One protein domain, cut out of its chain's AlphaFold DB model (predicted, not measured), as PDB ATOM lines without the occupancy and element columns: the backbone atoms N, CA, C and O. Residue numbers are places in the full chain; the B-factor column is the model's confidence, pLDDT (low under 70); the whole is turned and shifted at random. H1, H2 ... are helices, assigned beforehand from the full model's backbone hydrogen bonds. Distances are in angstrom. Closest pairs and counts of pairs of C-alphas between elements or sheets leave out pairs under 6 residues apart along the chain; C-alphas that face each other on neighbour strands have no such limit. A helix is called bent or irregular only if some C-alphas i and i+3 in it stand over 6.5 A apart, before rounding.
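Overview. This is residues 109 to 186 of the 218 residues of an uncharacterized protein of Simplicispira metamorpha (UniProt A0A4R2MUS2). Two helices, H2 and H3, meet near their ends as a wide V, and a third helix, H1, stands crosswise to both, with its last turns set into the inside of the V. A long winding link, residues 126 to 144, runs from the end of H1 past the open side of the V to the start of H2, and the tail, residues 177 to 186, folds back from the far end of H3 to the side on which H1 stands. The printed part has 78 residues with three named helices, in the order H1, H2, H3, and no named strand; 48 of the residues are in the helices, and the class is all helix. The whole is compact, with a radius of gyration of the C-alphas of 12.1 A, and its rounded outline spans 33 by 30 by 25 A along the three main axes.

Arrangement. Start at the first printed residue, with H1, residues 109 to 125, and look at its later residues. There it meets H2, residues 145 to 161: the two touch, and their closest C-alphas are those of Ala 122 and Leu 156, 4.8 A apart. They touch with a part of each helix alone, residues 118 to 125 of H1 and residues 152 to 159 of H2. Their lines stand at a steep tilt of 69.8 degrees, only just short of about perpendicular, and they run opposite ways. Now look at H3, residues 163 to 176, which only just touches H1, with 3 pairs of C-alphas within 8 A. The closest C-alphas of these two are those of Phe 119 and Tyr 166, 6.5 A apart. H1 and H3 too touch with parts alone, residues 119 to 123 of H1 and residues 166 to 170 of H3, and their lines are about perpendicular at 78 degrees. H2 and H3 are close but not clearly touching; their closest C-alphas, those of Ala 159 and Tyr 166, are 5.9 A apart. Their lines are about perpendicular at 77 degrees. Along the backbones of H1, H2 and H3 you will find every O i to N i+4 pair within hydrogen-bond range.

Along the chain. Find C-alpha 109 at (-0.790, 38.278, 19.943); from there H1 runs 24.1 A to C-alpha 125 at (-9.426, 17.885, 29.382). Go on through residues 126 to 144, which hold no named element, to C-alpha 145 at (-1.164, 9.365, 24.675). There H2 begins, and it runs 24.3 A to C-alpha 161. After Asn 162, H3 begins at residue 163 and runs 20.0 A to C-alpha 176 at (-22.778, 32.442, 22.061). None of the three helices is bent.

Size, cuts and confidence. The two C-alphas farthest apart are those of Lys 146 in H2 and Asn 176 in H3, 33.4 A from each other. The C-alphas of the first and last printed residues, Ser 109 and Ser 186, are 14.7 A apart. The printed part has no cut. The link from H1 to H2 is long, with 19 residues between them, and its C-alphas lie 9 to 18 A from the mean of all C-alphas; the link from H2 to H3 is tight, with 1 residue between them. Look at the B-factor column for the model's confidence: the mean pLDDT of the printed part is 83.1, and residues 130 to 143, 14 residues in the long link, are under 70. The mean pLDDT is 92 in H1, 90 in H2 and 91 in H3.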
ATOM      1  N   SER A 109      -0.061  39.215  20.804       94.19
ATOM      2  CA  SER A 109      -0.790  38.278  19.943       94.19
ATOM      3  C   SER A 109      -0.331  36.836  20.163       94.19
ATOM      4  O   SER A 109      -1.177  35.956  20.326       94.19
ATOM      5  N   TYR A 110       0.979  36.580  20.283       95.00
ATOM      6  CA  TYR A 110       1.501  35.249  20.615       95.00
ATOM      7  C   TYR A 110       1.040  34.770  22.002       95.00
ATOM      8  O   TYR A 110       0.617  33.620  22.165       95.00
ATOM      9  N   SER A 111       1.074  35.648  23.010       94.75
ATOM     10  CA  SER A 111       0.613  35.327  24.368       94.75
ATOM     11  C   SER A 111      -0.891  35.061  24.409       94.75
ATOM     12  O   SER A 111      -1.328  34.091  25.028       94.75
ATOM     13  N   GLY A 112      -1.687  35.866  23.699       94.94
ATOM     14  CA  GLY A 112      -3.131  35.671  23.561       94.94
ATOM     15  C   GLY A 112      -3.484  34.366  22.843       94.94
ATOM     16  O   GLY A 112      -4.361  33.627  23.298       94.94
ATOM     17  N   ALA A 113      -2.757  34.029  21.774       93.62
ATOM     18  CA  ALA A 113      -2.898  32.755  21.073       93.62
ATOM     19  C   ALA A 113      -2.555  31.567  21.987       93.62
ATOM     20  O   ALA A 113      -3.308  30.595  22.050       93.62
ATOM     21  N   THR A 114      -1.459  31.671  22.745       94.31
ATOM     22  CA  THR A 114      -1.030  30.648  23.716       94.31
ATOM     23  C   THR A 114      -2.083  30.443  24.801       94.31
ATOM     24  O   THR A 114      -2.458  29.310  25.097       94.31
ATOM     25  N   GLN A 115      -2.605  31.535  25.367       95.50
ATOM     26  CA  GLN A 115      -3.660  31.481  26.377       95.50
ATOM     27  C   GLN A 115      -4.925  30.814  25.825       95.50
ATOM     28  O   GLN A 115      -5.507  29.960  26.493       95.50
ATOM     29  N   THR A 116      -5.332  31.180  24.608       93.50
ATOM     30  CA  THR A 116      -6.503  30.593  23.940       93.50
ATOM     31  C   THR A 116      -6.317  29.092  23.733       93.50
ATOM     32  O   THR A 116      -7.191  28.317  24.107       93.50
ATOM     33  N   SER A 117      -5.159  28.666  23.221       91.62
ATOM     34  CA  SER A 117      -4.835  27.245  23.035       91.62
ATOM     35  C   SER A 117      -4.858  26.472  24.363       91.62
ATOM     36  O   SER A 117      -5.494  25.421  24.460       91.62
ATOM     37  N   MET A 118      -4.269  27.030  25.428       94.00
ATOM     38  CA  MET A 118      -4.306  26.427  26.768       94.00
ATOM     39  C   MET A 118      -5.731  26.307  27.315       94.00
ATOM     40  O   MET A 118      -6.085  25.269  27.868       94.00
ATOM     41  N   PHE A 119      -6.570  27.331  27.153       94.56
ATOM     42  CA  PHE A 119      -7.962  27.279  27.602       94.56
ATOM     43  C   PHE A 119      -8.796  26.276  26.804       94.56
ATOM     44  O   PHE A 119      -9.550  25.516  27.404       94.56
ATOM     45  N   LEU A 120      -8.629  26.213  25.481       90.25
ATOM     46  CA  LEU A 120      -9.293  25.215  24.639       90.25
ATOM     47  C   LEU A 120      -8.892  23.785  25.024       90.25
ATOM     48  O   LEU A 120      -9.741  22.897  25.091       90.25
ATOM     49  N   ARG A 121      -7.610  23.558  25.327       88.81
ATOM     50  CA  ARG A 121      -7.138  22.251  25.794       88.81
ATOM     51  C   ARG A 121      -7.661  21.917  27.191       88.81
ATOM     52  O   ARG A 121      -8.132  20.806  27.401       88.81
ATOM     53  N   ALA A 122      -7.642  22.869  28.124       92.50
ATOM     54  CA  ALA A 122      -8.186  22.673  29.467       92.50
ATOM     55  C   ALA A 122      -9.688  22.347  29.434       92.50
ATOM     56  O   ALA A 122     -10.145  21.487  30.185       92.50
ATOM     57  N   LEU A 123     -10.436  22.988  28.531       89.94
ATOM     58  CA  LEU A 123     -11.857  22.732  28.292       89.94
ATOM     59  C   LEU A 123     -12.092  21.276  27.877       89.94
ATOM     60  O   LEU A 123     -12.883  20.579  28.517       89.94
ATOM     61  N   LYS A 124     -11.338  20.809  26.871       85.69
ATOM     62  CA  LYS A 124     -11.353  19.411  26.419       85.69
ATOM     63  C   LYS A 124     -10.990  18.453  27.558       85.69
ATOM     64  O   LYS A 124     -11.726  17.504  27.803       85.69
ATOM     65  N   ALA A 125      -9.898  18.719  28.274       87.50
ATOM     66  CA  ALA A 125      -9.426  17.885  29.382       87.50
ATOM     67  C   ALA A 125     -10.417  17.836  30.562       87.50
ATOM     68  O   ALA A 125     -10.486  16.844  31.278       87.50
ATOM     69  N   SER A 126     -11.222  18.888  30.740       87.81
ATOM     70  CA  SER A 126     -12.302  18.944  31.735       87.81
ATOM     71  C   SER A 126     -13.565  18.185  31.299       87.81
ATOM     72  O   SER A 126     -14.527  18.127  32.062       87.81
ATOM     73  N   GLY A 127     -13.606  17.651  30.072       81.81
ATOM     74  CA  GLY A 127     -14.781  16.983  29.504       81.81
ATOM     75  C   GLY A 127     -15.935  17.930  29.155       81.81
ATOM     76  O   GLY A 127     -17.070  17.480  28.995       81.81
ATOM     77  N   ILE A 128     -15.677  19.238  29.053       80.31
ATOM     78  CA  ILE A 128     -16.699  20.230  28.711       80.31
ATOM     79  C   ILE A 128     -16.813  20.308  27.185       80.31
ATOM     80  O   ILE A 128     -15.851  20.660  26.508       80.31
ATOM     81  N   ASN A 129     -18.007  20.046  26.653       72.88
ATOM     82  CA  ASN A 129     -18.307  20.136  25.222       72.88
ATOM     83  C   ASN A 129     -19.317  21.267  24.957       72.88
ATOM     84  O   ASN A 129     -20.512  21.080  25.202       72.88
ATOM     85  N   PRO A 130     -18.876  22.449  24.486       69.56
ATOM     86  CA  PRO A 130     -19.787  23.531  24.134       69.56
ATOM     87  C   PRO A 130     -20.647  23.182  22.908       69.56
ATOM     88  O   PRO A 130     -20.185  22.442  22.036       69.56
ATOM     89  N   PRO A 131     -21.834  23.803  22.759       67.12
ATOM     90  CA  PRO A 131     -22.721  23.639  21.602       67.12
ATOM     91  C   PRO A 131     -22.036  23.712  20.229       67.12
ATOM     92  O   PRO A 131     -22.322  22.897  19.361       67.12
ATOM     93  N   GLY A 132     -21.075  24.624  20.049       64.88
ATOM     94  CA  GLY A 132     -20.343  24.790  18.784       64.88
ATOM     95  C   GLY A 132     -19.301  23.705  18.464       64.88
ATOM     96  O   GLY A 132     -18.670  23.775  17.415       64.88
ATOM     97  N   TYR A 133     -19.075  22.729  19.350       67.31
ATOM     98  CA  TYR A 133     -18.035  21.695  19.204       67.31
ATOM     99  C   TYR A 133     -18.600  20.292  18.957       67.31
ATOM    100  O   TYR A 133     -17.828  19.386  18.651       67.31
ATOM    101  N   PHE A 134     -19.921  20.097  19.045       59.31
ATOM    102  CA  PHE A 134     -20.549  18.783  18.846       59.31
ATOM    103  C   PHE A 134     -20.373  18.226  17.423       59.31
ATOM    104  O   PHE A 134     -20.381  17.011  17.244       59.31
ATOM    105  N   GLU A 135     -20.172  19.090  16.424       54.25
ATOM    106  CA  GLU A 135     -20.038  18.701  15.011       54.25
ATOM    107  C   GLU A 135     -18.579  18.591  14.536       54.25
ATOM    108  O   GLU A 135     -18.306  18.059  13.458       54.25
ATOM    109  N   ILE A 136     -17.615  19.067  15.329       57.56
ATOM    110  CA  ILE A 136     -16.208  19.136  14.928       57.56
ATOM    111  C   ILE A 136     -15.450  18.036  15.657       57.56
ATOM    112  O   ILE A 136     -15.111  18.159  16.835       57.56
ATOM    113  N   ILE A 137     -15.146  16.954  14.936       47.44
ATOM    114  CA  ILE A 137     -14.270  15.896  15.440       47.44
ATOM    115  C   ILE A 137     -12.882  16.509  15.643       47.44
ATOM    116  O   ILE A 137     -12.086  16.609  14.705       47.44
ATOM    117  N   THR A 138     -12.580  16.920  16.873       51.62
ATOM    118  CA  THR A 138     -11.243  17.352  17.280       51.62
ATOM    119  C   THR A 138     -10.335  16.128  17.297       51.62
ATOM    120  O   THR A 138     -10.078  15.514  18.329       51.62
ATOM    121  N   HIS A 139      -9.871  15.719  16.115       43.84
ATOM    122  CA  HIS A 139      -8.871  14.671  16.002       43.84
ATOM    123  C   HIS A 139      -7.661  15.125  16.811       43.84
ATOM    124  O   HIS A 139      -7.058  16.162  16.520       43.84
ATOM    125  N   SER A 140      -7.336  14.364  17.857       50.16
ATOM    126  CA  SER A 140      -6.073  14.514  18.560       50.16
ATOM    127  C   SER A 140      -4.957  14.436  17.515       50.16
ATOM    128  O   SER A 140      -4.744  13.405  16.877       50.16
ATOM    129  N   ARG A 141      -4.259  15.557  17.291       49.16
ATOM    130  CA  ARG A 141      -3.032  15.599  16.479       49.16
ATOM    131  C   ARG A 141      -1.893  14.819  17.156       49.16
ATOM    132  O   ARG A 141      -0.857  14.590  16.533       49.16
ATOM    133  N   TRP A 142      -2.068  14.417  18.414       51.34
ATOM    134  CA  TRP A 142      -1.039  13.835  19.259       51.34
ATOM    135  C   TRP A 142      -1.198  12.318  19.230       51.34
ATOM    136  O   TRP A 142      -1.988  11.734  19.955       51.34
ATOM    137  N   ARG A 143      -0.439  11.659  18.348       51.50
ATOM    138  CA  ARG A 143      -0.406  10.186  18.253       51.50
ATOM    139  C   ARG A 143       0.186   9.500  19.499       51.50
ATOM    140  O   ARG A 143       0.224   8.277  19.538       51.50
ATOM    141  N   ASP A 144       0.659  10.270  20.480       73.62
ATOM    142  CA  ASP A 144       1.247   9.789  21.727       73.62
ATOM    143  C   ASP A 144       0.356  10.185  22.911       73.62
ATOM    144  O   ASP A 144       0.237  11.366  23.250       73.62
ATOM    145  N   SER A 145      -0.257   9.181  23.542       76.88
ATOM    146  CA  SER A 145      -1.164   9.365  24.675       76.88
ATOM    147  C   SER A 145      -0.468   9.961  25.900       76.88
ATOM    148  O   SER A 145      -1.083  10.742  26.619       76.88
ATOM    149  N   LYS A 146       0.821   9.667  26.123       82.44
ATOM    150  CA  LYS A 146       1.565  10.209  27.273       82.44
ATOM    151  C   LYS A 146       1.814  11.702  27.121       82.44
ATOM    152  O   LYS A 146       1.662  12.461  28.074       82.44
ATOM    153  N   LEU A 147       2.180  12.126  25.913       81.69
ATOM    154  CA  LEU A 147       2.358  13.543  25.609       81.69
ATOM    155  C   LEU A 147       1.027  14.298  25.717       81.69
ATOM    156  O   LEU A 147       0.999  15.433  26.188       81.69
ATOM    157  N   GLU A 148      -0.078  13.680  25.292       80.62
ATOM    158  CA  GLU A 148      -1.408  14.278  25.414       80.62
ATOM    159  C   GLU A 148      -1.802  14.499  26.883       80.62
ATOM    160  O   GLU A 148      -2.174  15.620  27.227       80.62
ATOM    161  N   GLU A 149      -1.612  13.499  27.750       85.38
ATOM    162  CA  GLU A 149      -1.858  13.601  29.198       85.38
ATOM    163  C   GLU A 149      -1.006  14.688  29.875       85.38
ATOM    164  O   GLU A 149      -1.501  15.453  30.711       85.38
ATOM    165  N   GLU A 150       0.275  14.798  29.509       88.06
ATOM    166  CA  GLU A 150       1.167  15.829  30.051       88.06
ATOM    167  C   GLU A 150       0.699  17.236  29.651       88.06
ATOM    168  O   GLU A 150       0.651  18.155  30.475       88.06
ATOM    169  N   LEU A 151       0.341  17.416  28.379       87.31
ATOM    170  CA  LEU A 151      -0.148  18.690  27.864       87.31
ATOM    171  C   LEU A 151      -1.506  19.063  28.471       87.31
ATOM    172  O   LEU A 151      -1.721  20.236  28.784       87.31
ATOM    173  N   ASP A 152      -2.399  18.095  28.673       90.44
ATOM    174  CA  ASP A 152      -3.689  18.306  29.338       90.44
ATOM    175  C   ASP A 152      -3.500  18.712  30.798       90.44
ATOM    176  O   ASP A 152      -4.081  19.702  31.247       90.44
ATOM    177  N   SER A 153      -2.602  18.037  31.516       93.56
ATOM    178  CA  SER A 153      -2.249  18.390  32.896       93.56
ATOM    179  C   SER A 153      -1.706  19.819  32.996       93.56
ATOM    180  O   SER A 153      -2.111  20.586  33.872       93.56
ATOM    181  N   LYS A 154      -0.833  20.221  32.061       94.38
ATOM    182  CA  LYS A 154      -0.317  21.601  31.976       94.38
ATOM    183  C   LYS A 154      -1.426  22.612  31.699       94.38
ATOM    184  O   LYS A 154      -1.449  23.670  32.330       94.38
ATOM    185  N   ALA A 155      -2.342  22.299  30.787       94.44
ATOM    186  CA  ALA A 155      -3.458  23.171  30.446       94.44
ATOM    187  C   ALA A 155      -4.426  23.347  31.626       94.44
ATOM    188  O   ALA A 155      -4.805  24.474  31.947       94.44
ATOM    189  N   LEU A 156      -4.768  22.258  32.323       95.50
ATOM    190  CA  LEU A 156      -5.596  22.289  33.531       95.50
ATOM    191  C   LEU A 156      -4.935  23.099  34.648       95.50
ATOM    192  O   LEU A 156      -5.584  23.951  35.257       95.50
ATOM    193  N   TYR A 157      -3.636  22.898  34.881       97.50
ATOM    194  CA  TYR A 157      -2.882  23.697  35.845       97.50
ATOM    195  C   TYR A 157      -2.904  25.187  35.479       97.50
ATOM    196  O   TYR A 157      -3.216  26.032  36.319       97.50
ATOM    197  N   PHE A 158      -2.639  25.525  34.214       97.19
ATOM    198  CA  PHE A 158      -2.695  26.904  33.727       97.19
ATOM    199  C   PHE A 158      -4.086  27.530  33.908       97.19
ATOM    200  O   PHE A 158      -4.195  28.678  34.350       97.19
ATOM    201  N   ALA A 159      -5.148  26.783  33.602       96.62
ATOM    202  CA  ALA A 159      -6.527  27.212  33.795       96.62
ATOM    203  C   ALA A 159      -6.847  27.446  35.277       96.62
ATOM    204  O   ALA A 159      -7.443  28.468  35.608       96.62
ATOM    205  N   ALA A 160      -6.383  26.571  36.175       96.69
ATOM    206  CA  ALA A 160      -6.534  26.741  37.619       96.69
ATOM    207  C   ALA A 160      -5.842  28.020  38.125       96.69
ATOM    208  O   ALA A 160      -6.447  28.794  38.866       96.69
ATOM    209  N   GLN A 161      -4.625  28.308  37.651       97.88
ATOM    210  CA  GLN A 161      -3.917  29.562  37.959       97.88
ATOM    211  C   GLN A 161      -4.631  30.810  37.403       97.88
ATOM    212  O   GLN A 161      -4.412  31.921  37.878       97.88
ATOM    213  N   ASN A 162      -5.508  30.646  36.407       96.94
ATOM    214  CA  ASN A 162      -6.224  31.726  35.723       96.94
ATOM    215  C   ASN A 162      -7.754  31.572  35.812       96.94
ATOM    216  O   ASN A 162      -8.472  31.999  34.899       96.94
ATOM    217  N   ILE A 163      -8.263  30.994  36.908       96.00
ATOM    218  CA  ILE A 163      -9.639  30.477  36.999       96.00
ATOM    219  C   ILE A 163     -10.707  31.492  36.582       96.00
ATOM    220  O   ILE A 163     -11.590  31.166  35.800       96.00
ATOM    221  N   LYS A 164     -10.579  32.762  36.992       97.50
ATOM    222  CA  LYS A 164     -11.529  33.825  36.625       97.50
ATOM    223  C   LYS A 164     -11.626  34.025  35.108       97.50
ATOM    224  O   LYS A 164     -12.726  34.125  34.572       97.50
ATOM    225  N   LYS A 165     -10.485  34.102  34.412       96.75
ATOM    226  CA  LYS A 165     -10.445  34.284  32.950       96.75
ATOM    227  C   LYS A 165     -10.968  33.041  32.236       96.75
ATOM    228  O   LYS A 165     -11.686  33.170  31.251       96.75
ATOM    229  N   TYR A 166     -10.632  31.863  32.753       95.75
ATOM    230  CA  TYR A 166     -11.092  30.595  32.204       95.75
ATOM    231  C   TYR A 166     -12.615  30.418  32.343       95.75
ATOM    232  O   TYR A 166     -13.279  30.066  31.374       95.75
ATOM    233  N   SER A 167     -13.204  30.760  33.494       94.19
ATOM    234  CA  SER A 167     -14.661  30.723  33.685       94.19
ATOM    235  C   SER A 167     -15.406  31.670  32.738       94.19
ATOM    236  O   SER A 167     -16.421  31.277  32.170       94.19
ATOM    237  N   ILE A 168     -14.894  32.892  32.529       94.00
ATOM    238  CA  ILE A 168     -15.464  33.844  31.555       94.00
ATOM    239  C   ILE A 168     -15.385  33.265  30.138       94.00
ATOM    240  O   ILE A 168     -16.366  33.308  29.404       94.00
ATOM    241  N   PHE A 169     -14.238  32.686  29.774       92.19
ATOM    242  CA  PHE A 169     -14.038  32.048  28.475       92.19
ATOM    243  C   PHE A 169     -15.065  30.931  28.218       92.19
ATOM    244  O   PHE A 169     -15.741  30.958  27.192       92.19
ATOM    245  N   ILE A 170     -15.255  30.010  29.173       90.56
ATOM    246  CA  ILE A 170     -16.265  28.940  29.073       90.56
ATOM    247  C   ILE A 170     -17.675  29.521  28.922       90.56
ATOM    248  O   ILE A 170     -18.440  29.077  28.064       90.56
ATOM    249  N   PHE A 171     -18.029  30.505  29.757       89.56
ATOM    250  CA  PHE A 171     -19.356  31.118  29.743       89.56
ATOM    251  C   PHE A 171     -19.676  31.755  28.387       89.56
ATOM    252  O   PHE A 171     -20.745  31.500  27.835       89.56
ATOM    253  N   GLU A 172     -18.749  32.529  27.819       88.06
ATOM    254  CA  GLU A 172     -18.942  33.175  26.515       88.06
ATOM    255  C   GLU A 172     -19.036  32.160  25.370       88.06
ATOM    256  O   GLU A 172     -19.866  32.321  24.472       88.06
ATOM    257  N   MET A 173     -18.251  31.078  25.412       84.88
ATOM    258  CA  MET A 173     -18.372  29.988  24.437       84.88
ATOM    259  C   MET A 173     -19.739  29.302  24.510       84.88
ATOM    260  O   MET A 173     -20.354  29.040  23.477       84.88
ATOM    261  N   GLY A 174     -20.230  29.029  25.723       82.94
ATOM    262  CA  GLY A 174     -21.537  28.406  25.936       82.94
ATOM    263  C   GLY A 174     -22.699  29.313  25.533       82.94
ATOM    264  O   GLY A 174     -23.602  28.875  24.825       82.94
ATOM    265  N   LYS A 175     -22.658  30.587  25.939       85.69
ATOM    266  CA  LYS A 175     -23.704  31.582  25.672       85.69
ATOM    267  C   LYS A 175     -23.862  31.881  24.183       85.69
ATOM    268  O   LYS A 175     -24.988  31.990  23.706       85.69
ATOM    269  N   ASN A 176     -22.751  32.039  23.466       82.12
ATOM    270  CA  ASN A 176     -22.778  32.442  22.061       82.12
ATOM    271  C   ASN A 176     -22.786  31.241  21.099       82.12
ATOM    272  O   ASN A 176     -22.978  31.426  19.901       82.12
ATOM    273  N   GLY A 177     -22.547  30.020  21.597       75.06
ATOM    274  CA  GLY A 177     -22.454  28.813  20.771       75.06
ATOM    275  C   GLY A 177     -21.311  28.852  19.749       75.06
ATOM    276  O   GLY A 177     -21.359  28.139  18.751       75.06
ATOM    277  N   ILE A 178     -20.300  29.700  19.966       78.31
ATOM    278  CA  ILE A 178     -19.236  29.967  18.992       78.31
ATOM    279  C   ILE A 178     -18.159  28.882  19.071       78.31
ATOM    280  O   ILE A 178     -17.639  28.572  20.146       78.31
ATOM    281  N   TYR A 179     -17.772  28.361  17.908       80.81
ATOM    282  CA  TYR A 179     -16.545  27.591  17.752       80.81
ATOM    283  C   TYR A 179     -15.328  28.523  17.682       80.81
ATOM    284  O   TYR A 179     -15.279  29.430  16.851       80.81
ATOM    285  N   ILE A 180     -14.329  28.276  18.530       84.94
ATOM    286  CA  ILE A 180     -13.034  28.963  18.501       84.94
ATOM    287  C   ILE A 180     -11.975  27.963  18.034       84.94
ATOM    288  O   ILE A 180     -11.645  26.996  18.727       84.94
ATOM    289  N   GLN A 181     -11.423  28.194  16.846       83.12
ATOM    290  CA  GLN A 181     -10.336  27.367  16.340       83.12
ATOM    291  C   GLN A 181      -9.056  27.621  17.141       83.12
ATOM    292  O   GLN A 181      -8.725  28.765  17.447       83.12
ATOM    293  N   ASP A 182      -8.310  26.558  17.452       86.38
ATOM    294  CA  ASP A 182      -6.993  26.701  18.069       86.38
ATOM    295  C   ASP A 182      -6.034  27.418  17.090       86.38
ATOM    296  O   ASP A 182      -5.808  26.912  15.978       86.38
ATOM    297  N   PRO A 183      -5.449  28.573  17.472       86.69
ATOM    298  CA  PRO A 183      -4.493  29.302  16.638       86.69
ATOM    299  C   PRO A 183      -3.275  28.466  16.215       86.69
ATOM    300  O   PRO A 183      -2.687  28.722  15.168       86.69
ATOM    301  N   PHE A 184      -2.913  27.438  16.987       87.19
ATOM    302  CA  PHE A 184      -1.799  26.531  16.685       87.19
ATOM    303  C   PHE A 184      -2.201  25.325  15.820       87.19
ATOM    304  O   PHE A 184      -1.359  24.490  15.490       87.19
ATOM    305  N   ASN A 185      -3.473  25.230  15.420       82.50
ATOM    306  CA  ASN A 185      -3.983  24.195  14.514       82.50
ATOM    307  C   ASN A 185      -4.624  24.766  13.239       82.50
ATOM    308  O   ASN A 185      -5.227  24.019  12.470       82.50
ATOM    309  N   SER A 186      -4.509  26.076  13.017       80.75
ATOM    310  CA  SER A 186      -5.095  26.786  11.881       80.75
ATOM    311  C   SER A 186      -4.015  27.410  11.011       80.75
ATOM    312  O   SER A 186      -3.344  28.353  11.416       80.75
TER     313      SER A 186